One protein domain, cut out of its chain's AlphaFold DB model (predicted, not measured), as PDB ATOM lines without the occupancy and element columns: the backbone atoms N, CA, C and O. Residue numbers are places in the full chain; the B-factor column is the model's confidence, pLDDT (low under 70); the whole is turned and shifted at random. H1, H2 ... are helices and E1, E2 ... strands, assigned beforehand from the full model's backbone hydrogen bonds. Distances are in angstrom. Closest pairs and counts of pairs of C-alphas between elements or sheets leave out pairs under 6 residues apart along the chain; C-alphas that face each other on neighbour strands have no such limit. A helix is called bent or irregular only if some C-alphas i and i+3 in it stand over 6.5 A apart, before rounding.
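Overview. This is residues 13 to 187 of the 189 residues of an uncharacterized protein of Candidatus Bathyarchaeota archaeon (UniProt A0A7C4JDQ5). A strongly twisted sheet of five strands curls round one helix, H1, while H4 and H7 cover its opposite face. From this body a long helical hairpin, H5 and H6, reaches away and makes one end of the longest axis, with H8 at an angle next to it; H3 lies off the sheet, near H4. The printed part has 175 residues, ordered E1 H1 E2 H2 H3 H4 E3 H5 H6 H7 E4 E5 H8; the mixed sheet runs E2 E1 E3 E4 E5, and the class is mixed, helices and strands. It is compact, with a radius of gyration of the C-alphas of 17.1 A, yet elongated in outline, spanning 58 by 38 by 32 A.

Along the chain. The strands are E1, residues 13 to 18, 16.0 A long from C-alpha 13 at (-28.665, 29.851, 34.794); E2, 46 to 50; E3, 82 to 86; E4, 147 to 151; and E5, 154 to 157. The helices are H1, 27 to 40, 20.2 A; H2, 52 to 55; H3, 59 to 68; H4, 70 to 78; H5, 92 to 107, 24.3 A; H6, 110 to 123, 20.2 A; H7, 131 to 142, 16.2 A; and H8, 174 to 185, 16.6 A, ending at C-alpha 185 (-14.447, 56.322, 14.843). H5 is irregular: C-alphas 104 and 107 are 7.3 A apart.

Arrangement. E2 and E1 are parallel (N 15 to O 48, 2.9 A), as are E1 and E3 (N 18 to O 84, 2.8 A) and E3 and E4 (N 148 to O 83, 2.8 A). E4 and E5 form an antiparallel hairpin (N 151 to O 154, 2.8 A). Helices on both faces make three layers: H1 on one, H4 and H7 on the other. Two strand-helix-strand units, parallel neighbour strands with helices between, are E1, H1, E2, with a right-handed crossover, and E3, H5 H6 H7, E4. H4 and H7 touch at Leu 74 and Glu 136, closest C-alphas 6.1 A. H2 only grazes the sheet. H5 and H6 touch at a shallow tilt of 15 degrees, opposite ways; their closest C-alphas, Lys 95 and Met 123, are 6.0 A apart. H8 only just touches each, with 3 pairs of C-alphas within 8 A: Phe 97 to Cys 182, 7.1 A, and Glu 115 to Leu 175, 6.6 A, are the closest. Every O i to N i+4 pair is within hydrogen-bond range in H1, H3, H4, H6, H7 and H8; H5 has 11 of 12, and H2 is too short.

Size, cuts and confidence. The farthest C-alphas, Gly 44 and Ser 107, are 59.2 A apart. The printed part has no cut; the link E5 to H8 is long, 16 residues. Residues 106 to 109, 111 to 112 and 169 to 187 are under pLDDT 70.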
ATOM      1  N   VAL A  13     -29.779  29.091  34.229       97.00
ATOM      2  CA  VAL A  13     -28.665  29.851  34.794       97.00
ATOM      3  C   VAL A  13     -28.608  31.210  34.115       97.00
ATOM      4  O   VAL A  13     -28.548  31.283  32.888       97.00
ATOM      5  N   PHE A  14     -28.584  32.272  34.908       98.06
ATOM      6  CA  PHE A  14     -28.417  33.640  34.438       98.06
ATOM      7  C   PHE A  14     -26.954  34.058  34.574       98.06
ATOM      8  O   PHE A  14     -26.380  33.972  35.656       98.06
ATOM      9  N   VAL A  15     -26.341  34.510  33.481       98.62
ATOM     10  CA  VAL A  15     -24.950  34.978  33.472       98.62
ATOM     11  C   VAL A  15     -24.909  36.414  32.978       98.62
ATOM     12  O   VAL A  15     -25.265  36.672  31.831       98.62
ATOM     13  N   TYR A  16     -24.472  37.346  33.818       98.62
ATOM     14  CA  TYR A  16     -24.234  38.725  33.401       98.62
ATOM     15  C   TYR A  16     -22.902  38.824  32.662       98.62
ATOM     16  O   TYR A  16     -21.886  38.359  33.180       98.62
ATOM     17  N   TYR A  17     -22.898  39.424  31.471       98.38
ATOM     18  CA  TYR A  17     -21.672  39.655  30.712       98.38
ATOM     19  C   TYR A  17     -21.250  41.128  30.805       98.38
ATOM     20  O   TYR A  17     -21.838  41.994  30.161       98.38
ATOM     21  N   ALA A  18     -20.224  41.402  31.614       97.81
ATOM     22  CA  ALA A  18     -19.632  42.722  31.799       97.81
ATOM     23  C   ALA A  18     -18.506  42.949  30.780       97.81
ATOM     24  O   ALA A  18     -17.430  42.351  30.851       97.81
ATOM     25  N   HIS A  19     -18.728  43.841  29.825       95.50
ATOM     26  CA  HIS A  19     -17.706  44.206  28.853       95.50
ATOM     27  C   HIS A  19     -17.852  45.664  28.427       95.50
ATOM     28  O   HIS A  19     -18.917  46.272  28.563       95.50
ATOM     29  N   PRO A  20     -16.778  46.277  27.913       90.94
ATOM     30  CA  PRO A  20     -16.847  47.660  27.493       90.94
ATOM     31  C   PRO A  20     -17.826  47.894  26.338       90.94
ATOM     32  O   PRO A  20     -17.951  47.079  25.425       90.94
ATOM     33  N   MET A  21     -18.439  49.081  26.331       87.25
ATOM     34  CA  MET A  21     -19.434  49.477  25.324       87.25
ATOM     35  C   MET A  21     -18.948  49.391  23.876       87.25
ATOM     36  O   MET A  21     -19.745  49.173  22.976       87.25
ATOM     37  N   PHE A  22     -17.655  49.579  23.636       82.31
ATOM     38  CA  PHE A  22     -17.074  49.508  22.294       82.31
ATOM     39  C   PHE A  22     -16.922  48.078  21.762       82.31
ATOM     40  O   PHE A  22     -16.438  47.886  20.657       82.31
ATOM     41  N   MET A  23     -17.279  47.069  22.556       88.75
ATOM     42  CA  MET A  23     -17.383  45.690  22.085       88.75
ATOM     43  C   MET A  23     -18.816  45.344  21.669       88.75
ATOM     44  O   MET A  23     -19.056  44.238  21.199       88.75
ATOM     45  N   TYR A  24     -19.777  46.256  21.837       90.62
ATOM     46  CA  TYR A  24     -21.182  45.984  21.543       90.62
ATOM     47  C   TYR A  24     -21.371  45.735  20.047       90.62
ATOM     48  O   TYR A  24     -20.923  46.517  19.215       90.62
ATOM     49  N   TYR A  25     -22.104  44.678  19.720       91.19
ATOM     50  CA  TYR A  25     -22.440  44.239  18.368       91.19
ATOM     51  C   TYR A  25     -21.232  43.871  17.503       91.19
ATOM     52  O   TYR A  25     -21.303  43.927  16.274       91.19
ATOM     53  N   THR A  26     -20.127  43.492  18.141       90.38
ATOM     54  CA  THR A  26     -18.936  43.000  17.450       90.38
ATOM     55  C   THR A  26     -18.969  41.472  17.336       90.38
ATOM     56  O   THR A  26     -19.540  40.807  18.202       90.38
ATOM     57  N   PRO A  27     -18.306  40.876  16.327       93.44
ATOM     58  CA  PRO A  27     -18.135  39.423  16.268       93.44
ATOM     59  C   PRO A  27     -17.463  38.845  17.523       93.44
ATOM     60  O   PRO A  27     -17.791  37.742  17.949       93.44
ATOM     61  N   GLU A  28     -16.563  39.612  18.150       92.69
ATOM     62  CA  GLU A  28     -15.914  39.223  19.405       92.69
ATOM     63  C   GLU A  28     -16.927  39.070  20.549       92.69
ATOM     64  O   GLU A  28     -16.878  38.090  21.288       92.69
ATOM     65  N   GLU A  29     -17.886  39.991  20.678       95.12
ATOM     66  CA  GLU A  29     -18.963  39.875  21.667       95.12
ATOM     67  C   GLU A  29     -19.822  38.625  21.425       95.12
ATOM     68  O   GLU A  29     -20.108  37.888  22.371       95.12
ATOM     69  N   GLU A  30     -20.193  38.344  20.172       96.38
ATOM     70  CA  GLU A  30     -20.974  37.151  19.819       96.38
ATOM     71  C   GLU A  30     -20.232  35.848  20.168       96.38
ATOM     72  O   GLU A  30     -20.815  34.933  20.766       96.38
ATOM     73  N   ASP A  31     -18.936  35.779  19.853       96.81
ATOM     74  CA  ASP A  31     -18.075  34.633  20.161       96.81
ATOM     75  C   ASP A  31     -17.925  34.415  21.675       96.81
ATOM     76  O   ASP A  31     -17.954  33.274  22.161       96.81
ATOM     77  N   VAL A  32     -17.829  35.496  22.454       97.06
ATOM     78  CA  VAL A  32     -17.773  35.409  23.918       97.06
ATOM     79  C   VAL A  32     -19.105  34.945  24.500       97.06
ATOM     80  O   VAL A  32     -19.115  34.035  25.330       97.06
ATOM     81  N   ILE A  33     -20.242  35.473  24.036       97.94
ATOM     82  CA  ILE A  33     -21.573  35.015  24.477       97.94
ATOM     83  C   ILE A  33     -21.744  33.517  24.214       97.94
ATOM     84  O   ILE A  33     -22.270  32.785  25.062       97.94
ATOM     85  N   LYS A  34     -21.295  33.038  23.050       97.81
ATOM     86  CA  LYS A  34     -21.300  31.611  22.725       97.81
ATOM     87  C   LYS A  34     -20.435  30.817  23.705       97.81
ATOM     88  O   LYS A  34     -20.909  29.824  24.257       97.81
ATOM     89  N   SER A  35     -19.223  31.291  23.983       97.88
ATOM     90  CA  SER A  35     -18.299  30.663  24.935       97.88
ATOM     91  C   SER A  35     -18.888  30.586  26.352       97.88
ATOM     92  O   SER A  35     -18.781  29.552  27.012       97.88
ATOM     93  N   ILE A  36     -19.587  31.634  26.803       98.25
ATOM     94  CA  ILE A  36     -20.307  31.660  28.087       98.25
ATOM     95  C   ILE A  36     -21.388  30.574  28.119       98.25
ATOM     96  O   ILE A  36     -21.446  29.777  29.060       98.25
ATOM     97  N   LYS A  37     -22.225  30.497  27.078       97.81
ATOM     98  CA  LYS A  37     -23.286  29.483  26.983       97.81
ATOM     99  C   LYS A  37     -22.722  28.065  26.992       97.81
ATOM    100  O   LYS A  37     -23.252  27.208  27.692       97.81
ATOM    101  N   GLU A  38     -21.638  27.816  26.264       96.62
ATOM    102  CA  GLU A  38     -20.968  26.511  26.240       96.62
ATOM    103  C   GLU A  38     -20.367  26.142  27.602       96.62
ATOM    104  O   GLU A  38     -20.484  24.999  28.046       96.62
ATOM    105  N   TYR A  39     -19.752  27.103  28.295       97.19
ATOM    106  CA  TYR A  39     -19.124  26.872  29.591       97.19
ATOM    107  C   TYR A  39     -20.148  26.567  30.694       97.19
ATOM    108  O   TYR A  39     -20.019  25.550  31.383       97.19
ATOM    109  N   PHE A  40     -21.182  27.401  30.840       96.12
ATOM    110  CA  PHE A  40     -22.191  27.262  31.899       96.12
ATOM    111  C   PHE A  40     -23.316  26.279  31.552       96.12
ATOM    112  O   PHE A  40     -23.961  25.743  32.456       96.12
ATOM    113  N   GLY A  41     -23.523  25.990  30.263       94.62
ATOM    114  CA  GLY A  41     -24.531  25.048  29.764       94.62
ATOM    115  C   GLY A  41     -24.128  23.581  29.902       94.62
ATOM    116  O   GLY A  41     -24.922  22.676  29.618       94.62
ATOM    117  N   LYS A  42     -22.903  23.311  30.373       89.38
ATOM    118  CA  LYS A  42     -22.456  21.957  30.720       89.38
ATOM    119  C   LYS A  42     -23.474  21.290  31.649       89.38
ATOM    120  O   LYS A  42     -24.005  21.904  32.575       89.38
ATOM    121  N   ASN A  43     -23.697  19.995  31.432       87.88
ATOM    122  CA  ASN A  43     -24.696  19.179  32.139       87.88
ATOM    123  C   ASN A  43     -26.162  19.513  31.803       87.88
ATOM    124  O   ASN A  43     -27.047  19.249  32.613       87.88
ATOM    125  N   GLY A  44     -26.429  20.072  30.616       86.50
ATOM    126  CA  GLY A  44     -27.794  20.268  30.113       86.50
ATOM    127  C   GLY A  44     -28.548  21.424  30.774       86.50
ATOM    128  O   GLY A  44     -29.778  21.429  30.771       86.50
ATOM    129  N   LYS A  45     -27.824  22.384  31.360       91.75
ATOM    130  CA  LYS A  45     -28.413  23.612  31.900       91.75
ATOM    131  C   LYS A  45     -28.758  24.561  30.761       91.75
ATOM    132  O   LYS A  45     -27.991  24.707  29.812       91.75
ATOM    133  N   GLU A  46     -29.894  25.230  30.883       95.88
ATOM    134  CA  GLU A  46     -30.224  26.354  30.015       95.88
ATOM    135  C   GLU A  46     -29.490  27.597  30.525       95.88
ATOM    136  O   GLU A  46     -29.494  27.860  31.727       95.88
ATOM    137  N   VAL A  47     -28.840  28.344  29.630       97.81
ATOM    138  CA  VAL A  47     -28.073  29.545  29.990       97.81
ATOM    139  C   VAL A  47     -28.674  30.762  29.310       97.81
ATOM    140  O   VAL A  47     -28.730  30.835  28.079       97.81
ATOM    141  N   VAL A  48     -29.059  31.738  30.123       97.94
ATOM    142  CA  VAL A  48     -29.484  33.066  29.690       97.94
ATOM    143  C   VAL A  48     -28.340  34.030  29.968       97.94
ATOM    144  O   VAL A  48     -27.963  34.242  31.118       97.94
ATOM    145  N   VAL A  49     -27.780  34.612  28.910       98.12
ATOM    146  CA  VAL A  49     -26.753  35.649  29.042       98.12
ATOM    147  C   VAL A  49     -27.452  36.999  29.102       98.12
ATOM    148  O   VAL A  49     -28.144  37.374  28.162       98.12
ATOM    149  N   ILE A  50     -27.285  37.711  30.212       97.69
ATOM    150  CA  ILE A  50     -27.756  39.082  30.385       97.69
ATOM    151  C   ILE A  50     -26.678  39.990  29.797       97.69
ATOM    152  O   ILE A  50     -25.658  40.245  30.438       97.69
ATOM    153  N   ASN A  51     -26.893  40.437  28.560       96.19
ATOM    154  CA  ASN A  51     -25.960  41.302  27.851       96.19
ATOM    155  C   ASN A  51     -26.468  42.760  27.834       96.19
ATOM    156  O   ASN A  51     -27.485  43.041  27.193       96.19
ATOM    157  N   PRO A  52     -25.759  43.708  28.476       91.88
ATOM    158  CA  PRO A  52     -26.071  45.135  28.433       91.88
ATOM    159  C   PRO A  52     -26.289  45.724  27.031       91.88
ATOM    160  O   PRO A  52     -27.069  46.674  26.903       91.88
ATOM    161  N   SER A  53     -25.640  45.197  25.986       91.62
ATOM    162  CA  SER A  53     -25.808  45.690  24.616       91.62
ATOM    163  C   SER A  53     -27.208  45.426  24.060       91.62
ATOM    164  O   SER A  53     -27.753  46.261  23.342       91.62
ATOM    165  N   GLU A  54     -27.877  44.343  24.461       91.38
ATOM    166  CA  GLU A  54     -29.237  44.038  23.999       91.38
ATOM    167  C   GLU A  54     -30.255  45.099  24.447       91.38
ATOM    168  O   GLU A  54     -31.205  45.416  23.724       91.38
ATOM    169  N   TYR A  55     -30.020  45.718  25.604       87.62
ATOM    170  CA  TYR A  55     -30.898  46.739  26.175       87.62
ATOM    171  C   TYR A  55     -30.722  48.117  25.526       87.62
ATOM    172  O   TYR A  55     -31.647  48.928  25.556       87.62
ATOM    173  N   GLU A  56     -29.587  48.384  24.870       83.19
ATOM    174  CA  GLU A  56     -29.371  49.633  24.122       83.19
ATOM    175  C   GLU A  56     -30.264  49.734  22.876       83.19
ATOM    176  O   GLU A  56     -30.459  50.825  22.343       83.19
ATOM    177  N   LYS A  57     -30.843  48.625  22.401       83.06
ATOM    178  CA  LYS A  57     -31.770  48.625  21.255       83.06
ATOM    179  C   LYS A  57     -33.206  48.979  21.641       83.06
ATOM    180  O   LYS A  57     -34.002  49.306  20.763       83.06
ATOM    181  N   ILE A  58     -33.549  48.932  22.927       86.19
ATOM    182  CA  ILE A  58     -34.927  49.074  23.397       86.19
ATOM    183  C   ILE A  58     -35.125  50.471  23.995       86.19
ATOM    184  O   ILE A  58     -34.507  50.832  24.993       86.19
ATOM    185  N   GLU A  59     -36.012  51.272  23.403       85.75
ATOM    186  CA  GLU A  59     -36.146  52.697  23.752       85.75
ATOM    187  C   GLU A  59     -36.541  52.928  25.221       85.75
ATOM    188  O   GLU A  59     -35.945  53.763  25.900       85.75
ATOM    189  N   SER A  60     -37.460  52.122  25.759       84.31
ATOM    190  CA  SER A  60     -37.842  52.186  27.177       84.31
ATOM    191  C   SER A  60     -36.668  51.897  28.118       84.31
ATOM    192  O   SER A  60     -36.566  52.488  29.194       84.31
ATOM    193  N   PHE A  61     -35.742  51.027  27.710       81.75
ATOM    194  CA  PHE A  61     -34.539  50.738  28.483       81.75
ATOM    195  C   PHE A  61     -33.524  51.872  28.407       81.75
ATOM    196  O   PHE A  61     -32.923  52.195  29.431       81.75
ATOM    197  N   LYS A  62     -33.382  52.545  27.259       83.19
ATOM    198  CA  LYS A  62     -32.555  53.758  27.166       83.19
ATOM    199  C   LYS A  62     -33.039  54.844  28.118       83.19
ATOM    200  O   LYS A  62     -32.217  55.481  28.771       83.19
ATOM    201  N   GLU A  63     -34.351  55.052  28.232       84.62
ATOM    202  CA  GLU A  63     -34.921  56.030  29.167       84.62
ATOM    203  C   GLU A  63     -34.611  55.672  30.626       84.62
ATOM    204  O   GLU A  63     -34.141  56.519  31.396       84.62
ATOM    205  N   ILE A  64     -34.793  54.400  30.997       84.81
ATOM    206  CA  ILE A  64     -34.463  53.909  32.339       84.81
ATOM    207  C   ILE A  64     -32.968  54.073  32.610       84.81
ATOM    208  O   ILE A  64     -32.609  54.680  33.620       84.81
ATOM    209  N   LYS A  65     -32.095  53.620  31.705       81.94
ATOM    210  CA  LYS A  65     -30.639  53.740  31.837       81.94
ATOM    211  C   LYS A  65     -30.197  55.199  31.903       81.94
ATOM    212  O   LYS A  65     -29.357  55.542  32.726       81.94
ATOM    213  N   LYS A  66     -30.807  56.095  31.125       83.19
ATOM    214  CA  LYS A  66     -30.555  57.541  31.206       83.19
ATOM    215  C   LYS A  66     -30.939  58.113  32.572       83.19
ATOM    216  O   LYS A  66     -30.248  58.997  33.070       83.19
ATOM    217  N   SER A  67     -32.013  57.614  33.185       85.31
ATOM    218  CA  SER A  67     -32.468  58.071  34.506       85.31
ATOM    219  C   SER A  67     -31.691  57.461  35.681       85.31
ATOM    220  O   SER A  67     -31.522  58.113  36.711       85.31
ATOM    221  N   LYS A  68     -31.227  56.213  35.551       86.62
ATOM    222  CA  LYS A  68     -30.589  55.437  36.627       86.62
ATOM    223  C   LYS A  68     -29.067  55.359  36.508       86.62
ATOM    224  O   LYS A  68     -28.406  55.068  37.502       86.62
ATOM    225  N   GLY A  69     -28.511  55.641  35.334       86.44
ATOM    226  CA  GLY A  69     -27.088  55.503  35.046       86.44
ATOM    227  C   GLY A  69     -26.604  54.077  35.301       86.44
ATOM    228  O   GLY A  69     -27.294  53.112  34.973       86.44
ATOM    229  N   MET A  70     -25.438  53.962  35.943       88.75
ATOM    230  CA  MET A  70     -24.818  52.677  36.276       88.75
ATOM    231  C   MET A  70     -25.693  51.787  37.162       88.75
ATOM    232  O   MET A  70     -25.691  50.574  36.999       88.75
ATOM    233  N   LYS A  71     -26.538  52.375  38.023       91.50
ATOM    234  CA  LYS A  71     -27.434  51.610  38.906       91.50
ATOM    235  C   LYS A  71     -28.325  50.628  38.149       91.50
ATOM    236  O   LYS A  71     -28.733  49.627  38.716       91.50
ATOM    237  N   PHE A  72     -28.640  50.914  36.884       90.56
ATOM    238  CA  PHE A  72     -29.371  49.973  36.043       90.56
ATOM    239  C   PHE A  72     -28.573  48.683  35.793       90.56
ATOM    240  O   PHE A  72     -29.112  47.600  35.999       90.56
ATOM    241  N   CYS A  73     -27.303  48.798  35.392       93.31
ATOM    242  CA  CYS A  73     -26.426  47.644  35.192       93.31
ATOM    243  C   CYS A  73     -26.238  46.859  36.493       93.31
ATOM    244  O   CYS A  73     -26.351  45.640  36.477       93.31
ATOM    245  N   LEU A  74     -26.059  47.547  37.625       96.31
ATOM    246  CA  LEU A  74     -25.887  46.891  38.927       96.31
ATOM    247  C   LEU A  74     -27.113  46.051  39.327       96.31
ATOM    248  O   LEU A  74     -26.961  44.934  39.808       96.31
ATOM    249  N   CYS A  75     -28.333  46.518  39.034       95.38
ATOM    250  CA  CYS A  75     -29.535  45.703  39.241       95.38
ATOM    251  C   CYS A  75     -29.575  44.455  38.344       95.38
ATOM    252  O   CYS A  75     -30.117  43.434  38.753       95.38
ATOM    253  N   LEU A  76     -29.033  44.517  37.123       95.50
ATOM    254  CA  LEU A  76     -28.928  43.339  36.255       95.50
ATOM    255  C   LEU A  76     -27.891  42.339  36.780       95.50
ATOM    256  O   LEU A  76     -28.125  41.136  36.694       95.50
ATOM    257  N   VAL A  77     -26.785  42.834  37.344       97.94
ATOM    258  CA  VAL A  77     -25.773  42.010  38.021       97.94
ATOM    259  C   VAL A  77     -26.406  41.245  39.183       97.94
ATOM    260  O   VAL A  77     -26.271  40.030  39.244       97.94
ATOM    261  N   GLU A  78     -27.181  41.916  40.041       97.62
ATOM    262  CA  GLU A  78     -27.876  41.298  41.188       97.62
ATOM    263  C   GLU A  78     -28.868  40.188  40.804       97.62
ATOM    264  O   GLU A  78     -29.208  39.340  41.628       97.62
ATOM    265  N   MET A  79     -29.361  40.186  39.564       96.44
ATOM    266  CA  MET A  79     -30.268  39.153  39.058       96.44
ATOM    267  C   MET A  79     -29.540  37.918  38.509       96.44
ATOM    268  O   MET A  79     -30.201  36.927  38.189       96.44
ATOM    269  N   ALA A  80     -28.218  37.974  38.346       98.12
ATOM    270  CA  ALA A  80     -27.438  36.902  37.747       98.12
ATOM    271  C   ALA A  80     -26.966  35.873  38.784       98.12
ATOM    272  O   ALA A  80     -26.655  36.202  39.923       98.12
ATOM    273  N   ASP A  81     -26.862  34.607  38.365       97.88
ATOM    274  CA  ASP A  81     -26.187  33.567  39.149       97.88
ATOM    275  C   ASP A  81     -24.657  33.732  39.098       97.88
ATOM    276  O   ASP A  81     -23.962  33.300  40.013       97.88
ATOM    277  N   TYR A  82     -24.137  34.302  38.004       98.50
ATOM    278  CA  TYR A  82     -22.709  34.488  37.744       98.50
ATOM    279  C   TYR A  82     -22.457  35.799  37.003       98.50
ATOM    280  O   TYR A  82     -23.260  36.194  36.152       98.50
ATOM    281  N   LEU A  83     -21.297  36.406  37.237       98.69
ATOM    282  CA  LEU A  83     -20.772  37.477  36.399       98.69
ATOM    283  C   LEU A  83     -19.566  36.965  35.611       98.69
ATOM    284  O   LEU A  83     -18.655  36.355  36.164       98.69
ATOM    285  N   VAL A  84     -19.546  37.233  34.312       98.75
ATOM    286  CA  VAL A  84     -18.387  37.020  33.444       98.75
ATOM    287  C   VAL A  84     -17.954  38.376  32.919       98.75
ATOM    288  O   VAL A  84     -18.796  39.133  32.444       98.75
ATOM    289  N   PHE A  85     -16.662  38.683  32.961       98.56
ATOM    290  CA  PHE A  85     -16.134  39.903  32.364       98.56
ATOM    291  C   PHE A  85     -14.989  39.638  31.395       98.56
ATOM    292  O   PHE A  85     -14.304  38.618  31.470       98.56
ATOM    293  N   GLN A  86     -14.762  40.588  30.492       95.94
ATOM    294  CA  GLN A  86     -13.617  40.572  29.589       95.94
ATOM    295  C   GLN A  86     -12.852  41.894  29.673       95.94
ATOM    296  O   GLN A  86     -13.425  42.984  29.612       95.94
ATOM    297  N   ARG A  87     -11.522  41.801  29.772       95.12
ATOM    298  CA  ARG A  87     -10.639  42.956  29.567       95.12
ATOM    299  C   ARG A  87     -10.502  43.231  28.078       95.12
ATOM    300  O   ARG A  87     -10.236  42.313  27.305       95.12
ATOM    301  N   TYR A  88     -10.575  44.494  27.677       91.00
ATOM    302  CA  TYR A  88     -10.395  44.842  26.273       91.00
ATOM    303  C   TYR A  88      -8.945  44.676  25.843       91.00
ATOM    304  O   TYR A  88      -8.061  45.287  26.445       91.00
ATOM    305  N   LYS A  89      -8.706  43.904  24.779       91.19
ATOM    306  CA  LYS A  89      -7.389  43.790  24.152       91.19
ATOM    307  C   LYS A  89      -7.110  45.029  23.307       91.19
ATOM    308  O   LYS A  89      -7.795  45.301  22.327       91.19
ATOM    309  N   ILE A  90      -6.064  45.764  23.667       88.62
ATOM    310  CA  ILE A  90      -5.611  46.922  22.904       88.62
ATOM    311  C   ILE A  90      -5.056  46.440  21.560       88.62
ATOM    312  O   ILE A  90      -3.987  45.828  21.495       88.62
ATOM    313  N   THR A  91      -5.770  46.749  20.479       86.38
ATOM    314  CA  THR A  91      -5.353  46.407  19.116       86.38
ATOM    315  C   THR A  91      -4.278  47.366  18.594       86.38
ATOM    316  O   THR A  91      -4.148  48.504  19.051       86.38
ATOM    317  N   GLU A  92      -3.504  46.936  17.593       86.44
ATOM    318  CA  GLU A  92      -2.540  47.823  16.921       86.44
ATOM    319  C   GLU A  92      -3.232  48.989  16.200       86.44
ATOM    320  O   GLU A  92      -2.716  50.106  16.209       86.44
ATOM    321  N   GLY A  93      -4.432  48.761  15.650       82.94
ATOM    322  CA  GLY A  93      -5.266  49.825  15.084       82.94
ATOM    323  C   GLY A  93      -5.615  50.881  16.130       82.94
ATOM    324  O   GLY A  93      -5.417  52.073  15.900       82.94
ATOM    325  N   PHE A  94      -6.007  50.449  17.330       81.50
ATOM    326  CA  PHE A  94      -6.278  51.357  18.438       81.50
ATOM    327  C   PHE A  94      -5.037  52.138  18.883       81.50
ATOM    328  O   PHE A  94      -5.100  53.348  19.095       81.50
ATOM    329  N   LYS A  95      -3.874  51.480  18.981       84.94
ATOM    330  CA  LYS A  95      -2.603  52.163  19.288       84.94
ATOM    331  C   LYS A  95      -2.248  53.203  18.229       84.94
ATOM    332  O   LYS A  95      -1.790  54.290  18.585       84.94
ATOM    333  N   LYS A  96      -2.439  52.880  16.947       85.38
ATOM    334  CA  LYS A  96      -2.197  53.802  15.832       85.38
ATOM    335  C   LYS A  96      -3.117  55.017  15.928       85.38
ATOM    336  O   LYS A  96      -2.614  56.134  15.916       85.38
ATOM    337  N   PHE A  97      -4.413  54.789  16.131       80.38
ATOM    338  CA  PHE A  97      -5.389  55.855  16.338       80.38
ATOM    339  C   PHE A  97      -4.987  56.761  17.508       80.38
ATOM    340  O   PHE A  97      -4.920  57.978  17.365       80.38
ATOM    341  N   LEU A  98      -4.677  56.177  18.676       80.25
ATOM    342  CA  LEU A  98      -4.276  56.961  19.843       80.25
ATOM    343  C   LEU A  98      -3.041  57.803  19.537       80.25
ATOM    344  O   LEU A  98      -2.978  58.953  19.951       80.25
ATOM    345  N   LYS A  99      -2.073  57.258  18.801       84.00
ATOM    346  CA  LYS A  99      -0.889  58.008  18.385       84.00
ATOM    347  C   LYS A  99      -1.249  59.212  17.513       84.00
ATOM    348  O   LYS A  99      -0.779  60.302  17.815       84.00
ATOM    349  N   GLU A 100      -2.090  59.027  16.498       82.56
ATOM    350  CA  GLU A 100      -2.551  60.108  15.613       82.56
ATOM    351  C   GLU A 100      -3.284  61.196  16.408       82.56
ATOM    352  O   GLU A 100      -2.920  62.368  16.329       82.56
ATOM    353  N   TYR A 101      -4.208  60.801  17.287       77.88
ATOM    354  CA  TYR A 101      -4.905  61.720  18.188       77.88
ATOM    355  C   TYR A 101      -3.940  62.512  19.088       77.88
ATOM    356  O   TYR A 101      -4.074  63.723  19.256       77.88
ATOM    357  N   MET A 102      -2.938  61.843  19.669       79.25
ATOM    358  CA  MET A 102      -1.935  62.514  20.497       79.25
ATOM    359  C   MET A 102      -1.053  63.481  19.691       79.25
ATOM    360  O   MET A 102      -0.624  64.499  20.238       79.25
ATOM    361  N   ASP A 103      -0.754  63.161  18.430       81.62
ATOM    362  CA  ASP A 103       0.053  64.001  17.541       81.62
ATOM    363  C   ASP A 103      -0.722  65.271  17.133       81.62
ATOM    364  O   ASP A 103      -0.152  66.365  17.161       81.62
ATOM    365  N   GLU A 104      -2.027  65.163  16.861       78.06
ATOM    366  CA  GLU A 104      -2.917  66.300  16.567       78.06
ATOM    367  C   GLU A 104      -3.067  67.251  17.766       78.06
ATOM    368  O   GLU A 104      -2.951  68.472  17.639       78.06
ATOM    369  N   GLU A 105      -3.239  66.690  18.962       73.88
ATOM    370  CA  GLU A 105      -3.476  67.442  20.202       73.88
ATOM    371  C   GLU A 105      -2.173  67.914  20.888       73.88
ATOM    372  O   GLU A 105      -2.190  68.584  21.923       73.88
ATOM    373  N   SER A 106      -1.006  67.604  20.310       65.56
ATOM    374  CA  SER A 106       0.321  67.879  20.889       65.56
ATOM    375  C   SER A 106       0.642  69.371  21.096       65.56
ATOM    376  O   SER A 106       1.541  69.716  21.873       65.56
ATOM    377  N   SER A 107      -0.119  70.260  20.450       63.44
ATOM    378  CA  SER A 107      -0.033  71.720  20.594       63.44
ATOM    379  C   SER A 107      -0.962  72.308  21.674       63.44
ATOM    380  O   SER A 107      -0.915  73.514  21.921       63.44
ATOM    381  N   GLY A 108      -1.769  71.471  22.334       63.94
ATOM    382  CA  GLY A 108      -2.787  71.881  23.301       63.94
ATOM    383  C   GLY A 108      -2.271  72.321  24.679       63.94
ATOM    384  O   GLY A 108      -1.080  72.266  25.003       63.94
ATOM    385  N   GLU A 109      -3.214  72.769  25.513       67.75
ATOM    386  CA  GLU A 109      -2.991  73.261  26.879       67.75
ATOM    387  C   GLU A 109      -2.340  72.215  27.813       67.75
ATOM    388  O   GLU A 109      -2.340  71.011  27.562       67.75
ATOM    389  N   GLU A 110      -1.815  72.647  28.965       71.69
ATOM    390  CA  GLU A 110      -1.156  71.766  29.949       71.69
ATOM    391  C   GLU A 110      -2.029  70.579  30.409       71.69
ATOM    392  O   GLU A 110      -1.513  69.492  30.691       71.69
ATOM    393  N   LYS A 111      -3.355  70.758  30.430       65.62
ATOM    394  CA  LYS A 111      -4.322  69.693  30.728       65.62
ATOM    395  C   LYS A 111      -4.231  68.541  29.720       65.62
ATOM    396  O   LYS A 111      -4.141  67.384  30.128       65.62
ATOM    397  N   VAL A 112      -4.124  68.871  28.432       67.38
ATOM    398  CA  VAL A 112      -3.944  67.908  27.339       67.38
ATOM    399  C   VAL A 112      -2.646  67.131  27.547       67.38
ATOM    400  O   VAL A 112      -2.641  65.906  27.509       67.38
ATOM    401  N   ARG A 113      -1.542  67.800  27.910       70.69
ATOM    402  CA  ARG A 113      -0.248  67.129  28.158       70.69
ATOM    403  C   ARG A 113      -0.286  66.098  29.293       70.69
ATOM    404  O   ARG A 113       0.368  65.058  29.182       70.69
ATOM    405  N   LYS A 114      -1.028  66.352  30.377       72.88
ATOM    406  CA  LYS A 114      -1.210  65.366  31.464       72.88
ATOM    407  C   LYS A 114      -1.987  64.140  30.983       72.88
ATOM    408  O   LYS A 114      -1.637  63.014  31.337       72.88
ATOM    409  N   GLU A 115      -2.986  64.342  30.134       73.00
ATOM    410  CA  GLU A 115      -3.769  63.263  29.524       73.00
ATOM    411  C   GLU A 115      -2.937  62.448  28.529       73.00
ATOM    412  O   GLU A 115      -2.990  61.219  28.558       73.00
ATOM    413  N   MET A 116      -2.056  63.095  27.757       76.50
ATOM    414  CA  MET A 116      -1.092  62.415  26.880       76.50
ATOM    415  C   MET A 116      -0.194  61.440  27.653       76.50
ATOM    416  O   MET A 116       0.113  60.350  27.171       76.50
ATOM    417  N   HIS A 117       0.225  61.791  28.874       79.56
ATOM    418  CA  HIS A 117       1.009  60.875  29.706       79.56
ATOM    419  C   HIS A 117       0.200  59.635  30.117       79.56
ATOM    420  O   HIS A 117       0.723  58.519  30.061       79.56
ATOM    421  N   LYS A 118      -1.079  59.805  30.485       80.25
ATOM    422  CA  LYS A 118      -1.979  58.681  30.795       80.25
ATOM    423  C   LYS A 118      -2.206  57.791  29.566       80.25
ATOM    424  O   LYS A 118      -2.059  56.576  29.668       80.25
ATOM    425  N   LEU A 119      -2.463  58.392  28.401       79.12
ATOM    426  CA  LEU A 119      -2.628  57.695  27.118       79.12
ATOM    427  C   LEU A 119      -1.407  56.852  26.753       79.12
ATOM    428  O   LEU A 119      -1.535  55.673  26.432       79.12
ATOM    429  N   ARG A 120      -0.202  57.415  26.888       83.12
ATOM    430  CA  ARG A 120       1.051  56.669  26.686       83.12
ATOM    431  C   ARG A 120       1.193  55.494  27.648       83.12
ATOM    432  O   ARG A 120       1.782  54.482  27.281       83.12
ATOM    433  N   GLY A 121       0.693  55.630  28.875       85.12
ATOM    434  CA  GLY A 121       0.619  54.534  29.838       85.12
ATOM    435  C   GLY A 121      -0.305  53.416  29.358       85.12
ATOM    436  O   GLY A 121       0.099  52.254  29.366       85.12
ATOM    437  N   LEU A 122      -1.502  53.764  28.875       83.88
ATOM    438  CA  LEU A 122      -2.457  52.801  28.321       83.88
ATOM    439  C   LEU A 122      -1.904  52.071  27.095       83.88
ATOM    440  O   LEU A 122      -2.011  50.856  27.028       83.88
ATOM    441  N   MET A 123      -1.234  52.768  26.172       83.25
ATOM    442  CA  MET A 123      -0.661  52.156  24.962       83.25
ATOM    443  C   MET A 123       0.393  51.072  25.234       83.25
ATOM    444  O   MET A 123       0.678  50.259  24.356       83.25
ATOM    445  N   LYS A 124       1.000  51.071  26.428       88.31
ATOM    446  CA  LYS A 124       1.963  50.043  26.850       88.31
ATOM    447  C   LYS A 124       1.290  48.782  27.384       88.31
ATOM    448  O   LYS A 124       1.976  47.785  27.590       88.31
ATOM    449  N   ARG A 125      -0.013  48.832  27.657       89.69
ATOM    450  CA  ARG A 125      -0.777  47.694  28.158       89.69
ATOM    451  C   ARG A 125      -1.262  46.847  26.994       89.69
ATOM    452  O   ARG A 125      -1.525  47.345  25.903       89.69
ATOM    453  N   GLU A 126      -1.385  45.554  27.251       92.12
ATOM    454  CA  GLU A 126      -2.001  44.626  26.308       92.12
ATOM    455  C   GLU A 126      -3.520  44.607  26.461       92.12
ATOM    456  O   GLU A 126      -4.243  44.565  25.469       92.12
ATOM    457  N   LYS A 127      -4.003  44.671  27.705       93.50
ATOM    458  CA  LYS A 127      -5.425  44.669  28.032       93.50
ATOM    459  C   LYS A 127      -5.767  45.776  29.018       93.50
ATOM    460  O   LYS A 127      -4.911  46.167  29.818       93.50
ATOM    461  N   ILE A 128      -7.004  46.266  28.957       92.56
ATOM    462  CA  ILE A 128      -7.512  47.307  29.855       92.56
ATOM    463  C   ILE A 128      -8.894  46.982  30.419       92.56
ATOM    464  O   ILE A 128      -9.721  46.350  29.761       92.56
ATOM    465  N   VAL A 129      -9.143  47.475  31.628       93.62
ATOM    466  CA  VAL A 129     -10.446  47.473  32.296       93.62
ATOM    467  C   VAL A 129     -11.020  48.887  32.278       93.62
ATOM    468  O   VAL A 129     -10.336  49.851  32.629       93.62
ATOM    469  N   THR A 130     -12.280  49.019  31.861       91.00
ATOM    470  CA  THR A 130     -12.997  50.299  31.896       91.00
ATOM    471  C   THR A 130     -13.659  50.527  33.257       91.00
ATOM    472  O   THR A 130     -13.923  49.560  33.972       91.00
ATOM    473  N   PRO A 131     -13.997  51.784  33.609       90.75
ATOM    474  CA  PRO A 131     -14.622  52.083  34.894       90.75
ATOM    475  C   PRO A 131     -15.929  51.322  35.108       90.75
ATOM    476  O   PRO A 131     -16.147  50.808  36.194       90.75
ATOM    477  N   GLY A 132     -16.758  51.204  34.064       92.06
ATOM    478  CA  GLY A 132     -18.032  50.488  34.157       92.06
ATOM    479  C   GLY A 132     -17.859  48.999  34.440       92.06
ATOM    480  O   GLY A 132     -18.502  48.486  35.343       92.06
ATOM    481  N   VAL A 133     -16.923  48.338  33.748       95.38
ATOM    482  CA  VAL A 133     -16.637  46.914  33.987       95.38
ATOM    483  C   VAL A 133     -16.076  46.698  35.392       95.38
ATOM    484  O   VAL A 133     -16.483  45.765  36.071       95.38
ATOM    485  N   ALA A 134     -15.166  47.565  35.852       96.50
ATOM    486  CA  ALA A 134     -14.647  47.491  37.217       96.50
ATOM    487  C   ALA A 134     -15.763  47.656  38.261       96.50
ATOM    488  O   ALA A 134     -15.824  46.884  39.211       96.50
ATOM    489  N   GLU A 135     -16.660  48.626  38.071       96.44
ATOM    490  CA  GLU A 135     -17.789  48.874  38.975       96.44
ATOM    491  C   GLU A 135     -18.764  47.686  39.011       96.44
ATOM    492  O   GLU A 135     -19.151  47.252  40.091       96.44
ATOM    493  N   GLU A 136     -19.101  47.102  37.857       98.06
ATOM    494  CA  GLU A 136     -19.956  45.910  37.758       98.06
ATOM    495  C   GLU A 136     -19.320  44.679  38.429       98.06
ATOM    496  O   GLU A 136     -19.993  43.966  39.175       98.06
ATOM    497  N   VAL A 137     -18.021  44.445  38.208       98.31
ATOM    498  CA  VAL A 137     -17.278  43.336  38.828       98.31
ATOM    499  C   VAL A 137     -17.197  43.505  40.342       98.31
ATOM    500  O   VAL A 137     -17.495  42.565  41.074       98.31
ATOM    501  N   ASN A 138     -16.836  44.695  40.820       98.25
ATOM    502  CA  ASN A 138     -16.730  44.950  42.256       98.25
ATOM    503  C   ASN A 138     -18.092  44.836  42.940       98.25
ATOM    504  O   ASN A 138     -18.181  44.239  44.008       98.25
ATOM    505  N   HIS A 139     -19.167  45.294  42.292       98.25
ATOM    506  CA  HIS A 139     -20.527  45.099  42.798       98.25
ATOM    507  C   HIS A 139     -20.898  43.617  42.907       98.25
ATOM    508  O   HIS A 139     -21.512  43.212  43.892       98.25
ATOM    509  N   ALA A 140     -20.514  42.784  41.935       98.44
ATOM    510  CA  ALA A 140     -20.720  41.338  42.027       98.44
ATOM    511  C   ALA A 140     -19.955  40.721  43.209       98.44
ATOM    512  O   ALA A 140     -20.547  39.969  43.982       98.44
ATOM    513  N   LEU A 141     -18.681  41.085  43.388       98.12
ATOM    514  CA  LEU A 141     -17.856  40.613  44.507       98.12
ATOM    515  C   LEU A 141     -18.444  41.022  45.866       98.12
ATOM    516  O   LEU A 141     -18.526  40.194  46.768       98.12
ATOM    517  N   GLU A 142     -18.910  42.265  46.000       98.06
ATOM    518  CA  GLU A 142     -19.550  42.784  47.218       98.06
ATOM    519  C   GLU A 142     -20.860  42.064  47.579       98.06
ATOM    520  O   GLU A 142     -21.260  42.065  48.743       98.06
ATOM    521  N   ASN A 143     -21.526  41.448  46.597       97.62
ATOM    522  CA  ASN A 143     -22.790  40.727  46.766       97.62
ATOM    523  C   ASN A 143     -22.622  39.196  46.708       97.62
ATOM    524  O   ASN A 143     -23.603  38.483  46.496       97.62
ATOM    525  N   ASP A 144     -21.395  38.688  46.885       97.81
ATOM    526  CA  ASP A 144     -21.063  37.255  46.852       97.81
ATOM    527  C   ASP A 144     -21.478  36.546  45.541       97.81
ATOM    528  O   ASP A 144     -21.727  35.335  45.513       97.81
ATOM    529  N   ILE A 145     -21.548  37.285  44.430       98.31
ATOM    530  CA  ILE A 145     -21.833  36.736  43.101       98.31
ATOM    531  C   ILE A 145     -20.513  36.223  42.510       98.31
ATOM    532  O   ILE A 145     -19.568  37.003  42.375       98.31
ATOM    533  N   PRO A 146     -20.405  34.936  42.120       98.44
ATOM    534  CA  PRO A 146     -19.157  34.415  41.579       98.44
ATOM    535  C   PRO A 146     -18.781  35.097  40.258       98.44
ATOM    536  O   PRO A 146     -19.593  35.181  39.330       98.44
ATOM    537  N   VAL A 147     -17.525  35.540  40.179       98.69
ATOM    538  CA  VAL A 147     -16.971  36.279  39.042       98.69
ATOM    539  C   VAL A 147     -16.002  35.409  38.247       98.69
ATOM    540  O   VAL A 147     -15.170  34.699  38.811       98.69
ATOM    541  N   TYR A 148     -16.081  35.511  36.924       98.69
ATOM    542  CA  TYR A 148     -15.204  34.840  35.975       98.69
ATOM    543  C   TYR A 148     -14.581  35.834  34.993       98.69
ATOM    544  O   TYR A 148     -15.252  36.757  34.534       98.69
ATOM    545  N   GLU A 149     -13.324  35.615  34.618       98.44
ATOM    546  CA  GLU A 149     -12.634  36.384  33.577       98.44
ATOM    547  C   GLU A 149     -12.539  35.568  32.278       98.44
ATOM    548  O   GLU A 149     -12.203  34.382  32.293       98.44
ATOM    549  N   ILE A 150     -12.798  36.216  31.138       97.69
ATOM    550  CA  ILE A 150     -12.447  35.699  29.811       97.69
ATOM    551  C   ILE A 150     -10.951  35.942  29.557       97.69
ATOM    552  O   ILE A 150     -10.508  37.078  29.357       97.69
ATOM    553  N   THR A 151     -10.169  34.864  29.518       95.69
ATOM    554  CA  THR A 151      -8.728  34.858  29.225       95.69
ATOM    555  C   THR A 151      -8.447  34.229  27.855       95.69
ATOM    556  O   THR A 151      -9.344  33.757  27.160       95.69
ATOM    557  N   GLU A 152      -7.176  34.206  27.437       91.62
ATOM    558  CA  GLU A 152      -6.778  33.501  26.204       91.62
ATOM    559  C   GLU A 152      -6.928  31.974  26.325       91.62
ATOM    560  O   GLU A 152      -7.015  31.281  25.313       91.62
ATOM    561  N   SER A 153      -6.986  31.453  27.554       94.69
ATOM    562  CA  SER A 153      -7.160  30.028  27.846       94.69
ATOM    563  C   SER A 153      -8.631  29.630  28.028       94.69
ATOM    564  O   SER A 153      -8.929  28.438  28.121       94.69
ATOM    565  N   GLY A 154      -9.553  30.600  28.071       95.88
ATOM    566  CA  GLY A 154     -10.990  30.384  28.246       95.88
ATOM    567  C   GLY A 154     -11.571  31.160  29.428       95.88
ATOM    568  O   GLY A 154     -11.112  32.247  29.752       95.88
ATOM    569  N   ILE A 155     -12.621  30.614  30.045       98.06
ATOM    570  CA  ILE A 155     -13.301  31.225  31.196       98.06
ATOM    571  C   ILE A 155     -12.663  30.706  32.488       98.06
ATOM    572  O   ILE A 155     -12.656  29.494  32.720       98.06
ATOM    573  N   GLU A 156     -12.150  31.606  33.325       97.94
ATOM    574  CA  GLU A 156     -11.435  31.276  34.566       97.94
ATOM    575  C   GLU A 156     -12.078  31.949  35.785       97.94
ATOM    576  O   GLU A 156     -12.625  33.043  35.667       97.94
ATOM    577  N   ASP A 157     -12.012  31.311  36.961       97.88
ATOM    578  CA  ASP A 157     -12.470  31.925  38.216       97.88
ATOM    579  C   ASP A 157     -11.650  33.193  38.507       97.88
ATOM    580  O   ASP A 157     -10.420  33.126  38.623       97.88
ATOM    581  N   PHE A 158     -12.314  34.323  38.728       97.56
ATOM    582  CA  PHE A 158     -11.662  35.530  39.219       97.56
ATOM    583  C   PHE A 158     -11.588  35.485  40.750       97.56
ATOM    584  O   PHE A 158     -12.605  35.356  41.427       97.56
ATOM    585  N   ARG A 159     -10.370  35.538  41.305       94.19
ATOM    586  CA  ARG A 159     -10.108  35.296  42.741       94.19
ATOM    587  C   ARG A 159      -9.556  36.506  43.490       94.19
ATOM    588  O   ARG A 159      -9.123  36.359  44.631       94.19
ATOM    589  N   GLU A 160      -9.497  37.663  42.845       94.44
ATOM    590  CA  GLU A 160      -9.051  38.891  43.500       94.44
ATOM    591  C   GLU A 160     -10.205  39.518  44.291       94.44
ATOM    592  O   GLU A 160     -11.373  39.319  43.970       94.44
ATOM    593  N   GLU A 161      -9.867  40.284  45.330       94.06
ATOM    594  CA  GLU A 161     -10.854  40.972  46.177       94.06
ATOM    595  C   GLU A 161     -11.503  42.174  45.473       94.06
ATOM    596  O   GLU A 161     -12.587  42.601  45.853       94.06
ATOM    597  N   GLU A 162     -10.835  42.734  44.462       95.62
ATOM    598  CA  GLU A 162     -11.274  43.925  43.737       95.62
ATOM    599  C   GLU A 162     -10.655  43.935  42.333       95.62
ATOM    600  O   GLU A 162      -9.468  43.655  42.161       95.62
ATOM    601  N   LEU A 163     -11.432  44.350  41.333       96.19
ATOM    602  CA  LEU A 163     -10.945  44.706  40.009       96.19
ATOM    603  C   LEU A 163     -10.745  46.222  39.898       96.19
ATOM    604  O   LEU A 163     -11.675  47.019  40.029       96.19
ATOM    605  N   LYS A 164      -9.517  46.639  39.583       93.88
ATOM    606  CA  LYS A 164      -9.186  48.056  39.380       93.88
ATOM    607  C   LYS A 164      -9.378  48.468  37.927       93.88
ATOM    608  O   LYS A 164      -8.880  47.812  37.015       93.88
ATOM    609  N   SER A 165     -10.043  49.604  37.729       90.81
ATOM    610  CA  SER A 165     -10.117  50.253  36.421       90.81
ATOM    611  C   SER A 165      -8.759  50.827  36.015       90.81
ATOM    612  O   SER A 165      -8.047  51.422  36.827       90.81
ATOM    613  N   ASP A 166      -8.435  50.722  34.728       88.50
ATOM    614  CA  ASP A 166      -7.222  51.308  34.153       88.50
ATOM    615  C   ASP A 166      -7.418  52.757  33.693       88.50
ATOM    616  O   ASP A 166      -6.459  53.443  33.330       88.50
ATOM    617  N   ILE A 167      -8.667  53.221  33.712       82.75
ATOM    618  CA  ILE A 167      -9.102  54.556  33.298       82.75
ATOM    619  C   ILE A 167      -9.871  55.179  34.471       82.75
ATOM    620  O   ILE A 167     -10.559  54.472  35.205       82.75
ATOM    621  N   SER A 168      -9.774  56.489  34.693       70.25
ATOM    622  CA  SER A 168     -10.571  57.138  35.744       70.25
ATOM    623  C   SER A 168     -12.002  57.419  35.239       70.25
ATOM    624  O   SER A 168     -12.188  57.699  34.051       70.25
ATOM    625  N   PRO A 169     -13.038  57.341  36.093       60.22
ATOM    626  CA  PRO A 169     -14.403  57.687  35.700       60.22
ATOM    627  C   PRO A 169     -14.552  59.195  35.381       60.22
ATOM    628  O   PRO A 169     -13.799  60.026  35.899       60.22
ATOM    629  N   PRO A 170     -15.513  59.594  34.524       56.44
ATOM    630  CA  PRO A 170     -15.826  61.008  34.278       56.44
ATOM    631  C   PRO A 170     -16.394  61.697  35.542       56.44
ATOM    632  O   PRO A 170     -16.993  61.014  36.371       56.44
ATOM    633  N   PRO A 171     -16.275  63.038  35.707       50.38
ATOM    634  CA  PRO A 171     -15.876  64.053  34.719       50.38
ATOM    635  C   PRO A 171     -14.376  64.389  34.705       50.38
ATOM    636  O   PRO A 171     -13.946  65.221  33.905       50.38
ATOM    637  N   GLU A 172     -13.585  63.774  35.585       52.16
ATOM    638  CA  GLU A 172     -12.168  64.106  35.762       52.16
ATOM    639  C   GLU A 172     -11.280  63.575  34.628       52.16
ATOM    640  O   GLU A 172     -10.231  64.161  34.353       52.16
ATOM    641  N   ASP A 173     -11.711  62.515  33.931       57.22
ATOM    642  CA  ASP A 173     -10.967  61.915  32.822       57.22
ATOM    643  C   ASP A 173     -11.607  62.226  31.464       57.22
ATOM    644  O   ASP A 173     -12.465  61.515  30.938       57.22
ATOM    645  N   THR A 174     -11.120  63.303  30.859       59.38
ATOM    646  CA  THR A 174     -11.210  63.577  29.417       59.38
ATOM    647  C   THR A 174     -10.853  62.344  28.579       59.38
ATOM    648  O   THR A 174     -11.523  62.055  27.589       59.38
ATOM    649  N   LEU A 175      -9.912  61.532  29.069       63.69
ATOM    650  CA  LEU A 175      -9.511  60.259  28.495       63.69
ATOM    651  C   LEU A 175     -10.687  59.312  28.234       63.69
ATOM    652  O   LEU A 175     -10.742  58.731  27.164       63.69
ATOM    653  N   TYR A 176     -11.656  59.170  29.142       63.16
ATOM    654  CA  TYR A 176     -12.803  58.285  28.901       63.16
ATOM    655  C   TYR A 176     -13.656  58.764  27.719       63.16
ATOM    656  O   TYR A 176     -14.090  57.963  26.894       63.16
ATOM    657  N   ASN A 177     -13.851  60.080  27.591       64.62
ATOM    658  CA  ASN A 177     -14.557  60.669  26.453       64.62
ATOM    659  C   ASN A 177     -13.740  60.570  25.162       64.62
ATOM    660  O   ASN A 177     -14.318  60.319  24.106       64.62
ATOM    661  N   THR A 178     -12.420  60.738  25.246       66.75
ATOM    662  CA  THR A 178     -11.495  60.512  24.138       66.75
ATOM    663  C   THR A 178     -11.591  59.070  23.684       66.75
ATOM    664  O   THR A 178     -11.987  58.860  22.552       66.75
ATOM    665  N   LEU A 179     -11.379  58.087  24.563       68.69
ATOM    666  CA  LEU A 179     -11.508  56.661  24.259       68.69
ATOM    667  C   LEU A 179     -12.881  56.356  23.651       68.69
ATOM    668  O   LEU A 179     -12.951  55.758  22.586       68.69
ATOM    669  N   LYS A 180     -13.974  56.847  24.252       67.69
ATOM    670  CA  LYS A 180     -15.328  56.701  23.698       67.69
ATOM    671  C   LYS A 180     -15.434  57.236  22.264       67.69
ATOM    672  O   LYS A 180     -16.048  56.578  21.433       67.69
ATOM    673  N   ARG A 181     -14.833  58.392  21.959       63.59
ATOM    674  CA  ARG A 181     -14.748  58.927  20.588       63.59
ATOM    675  C   ARG A 181     -13.840  58.079  19.695       63.59
ATOM    676  O   ARG A 181     -14.226  57.811  18.567       63.59
ATOM    677  N   CYS A 182     -12.681  57.640  20.189       62.38
ATOM    678  CA  CYS A 182     -11.735  56.791  19.458       62.38
ATOM    679  C   CYS A 182     -12.425  55.522  18.961       62.38
ATOM    680  O   CYS A 182     -12.331  55.179  17.789       62.38
ATOM    681  N   PHE A 183     -13.166  54.870  19.855       62.72
ATOM    682  CA  PHE A 183     -13.870  53.635  19.553       62.72
ATOM    683  C   PHE A 183     -15.047  53.831  18.591       62.72
ATOM    684  O   PHE A 183     -15.269  52.985  17.739       62.72
ATOM    685  N   GLN A 184     -15.756  54.963  18.666       61.75
ATOM    686  CA  GLN A 184     -16.827  55.291  17.715       61.75
ATOM    687  C   GLN A 184     -16.315  55.585  16.295       61.75
ATOM    688  O   GLN A 184     -17.083  55.482  15.343       61.75
ATOM    689  N   ILE A 185     -15.051  55.991  16.143       54.38
ATOM    690  CA  ILE A 185     -14.447  56.322  14.843       54.38
ATOM    691  C   ILE A 185     -13.824  55.078  14.193       54.38
ATOM    692  O   ILE A 185     -13.924  54.918  12.981       54.38
ATOM    693  N   SER A 186     -13.239  54.168  14.980       49.19
ATOM    694  CA  SER A 186     -12.609  52.940  14.467       49.19
ATOM    695  C   SER A 186     -13.580  51.905  13.878       49.19
ATOM    696  O   SER A 186     -13.123  50.925  13.305       49.19
ATOM    697  N   GLU A 187     -14.894  52.095  14.020       46.19
ATOM    698  CA  GLU A 187     -15.935  51.226  13.438       46.19
ATOM    699  C   GLU A 187     -16.384  51.661  12.027       46.19
ATOM    700  O   GLU A 187     -17.288  51.057  11.450       46.19
TER     701      GLU A 187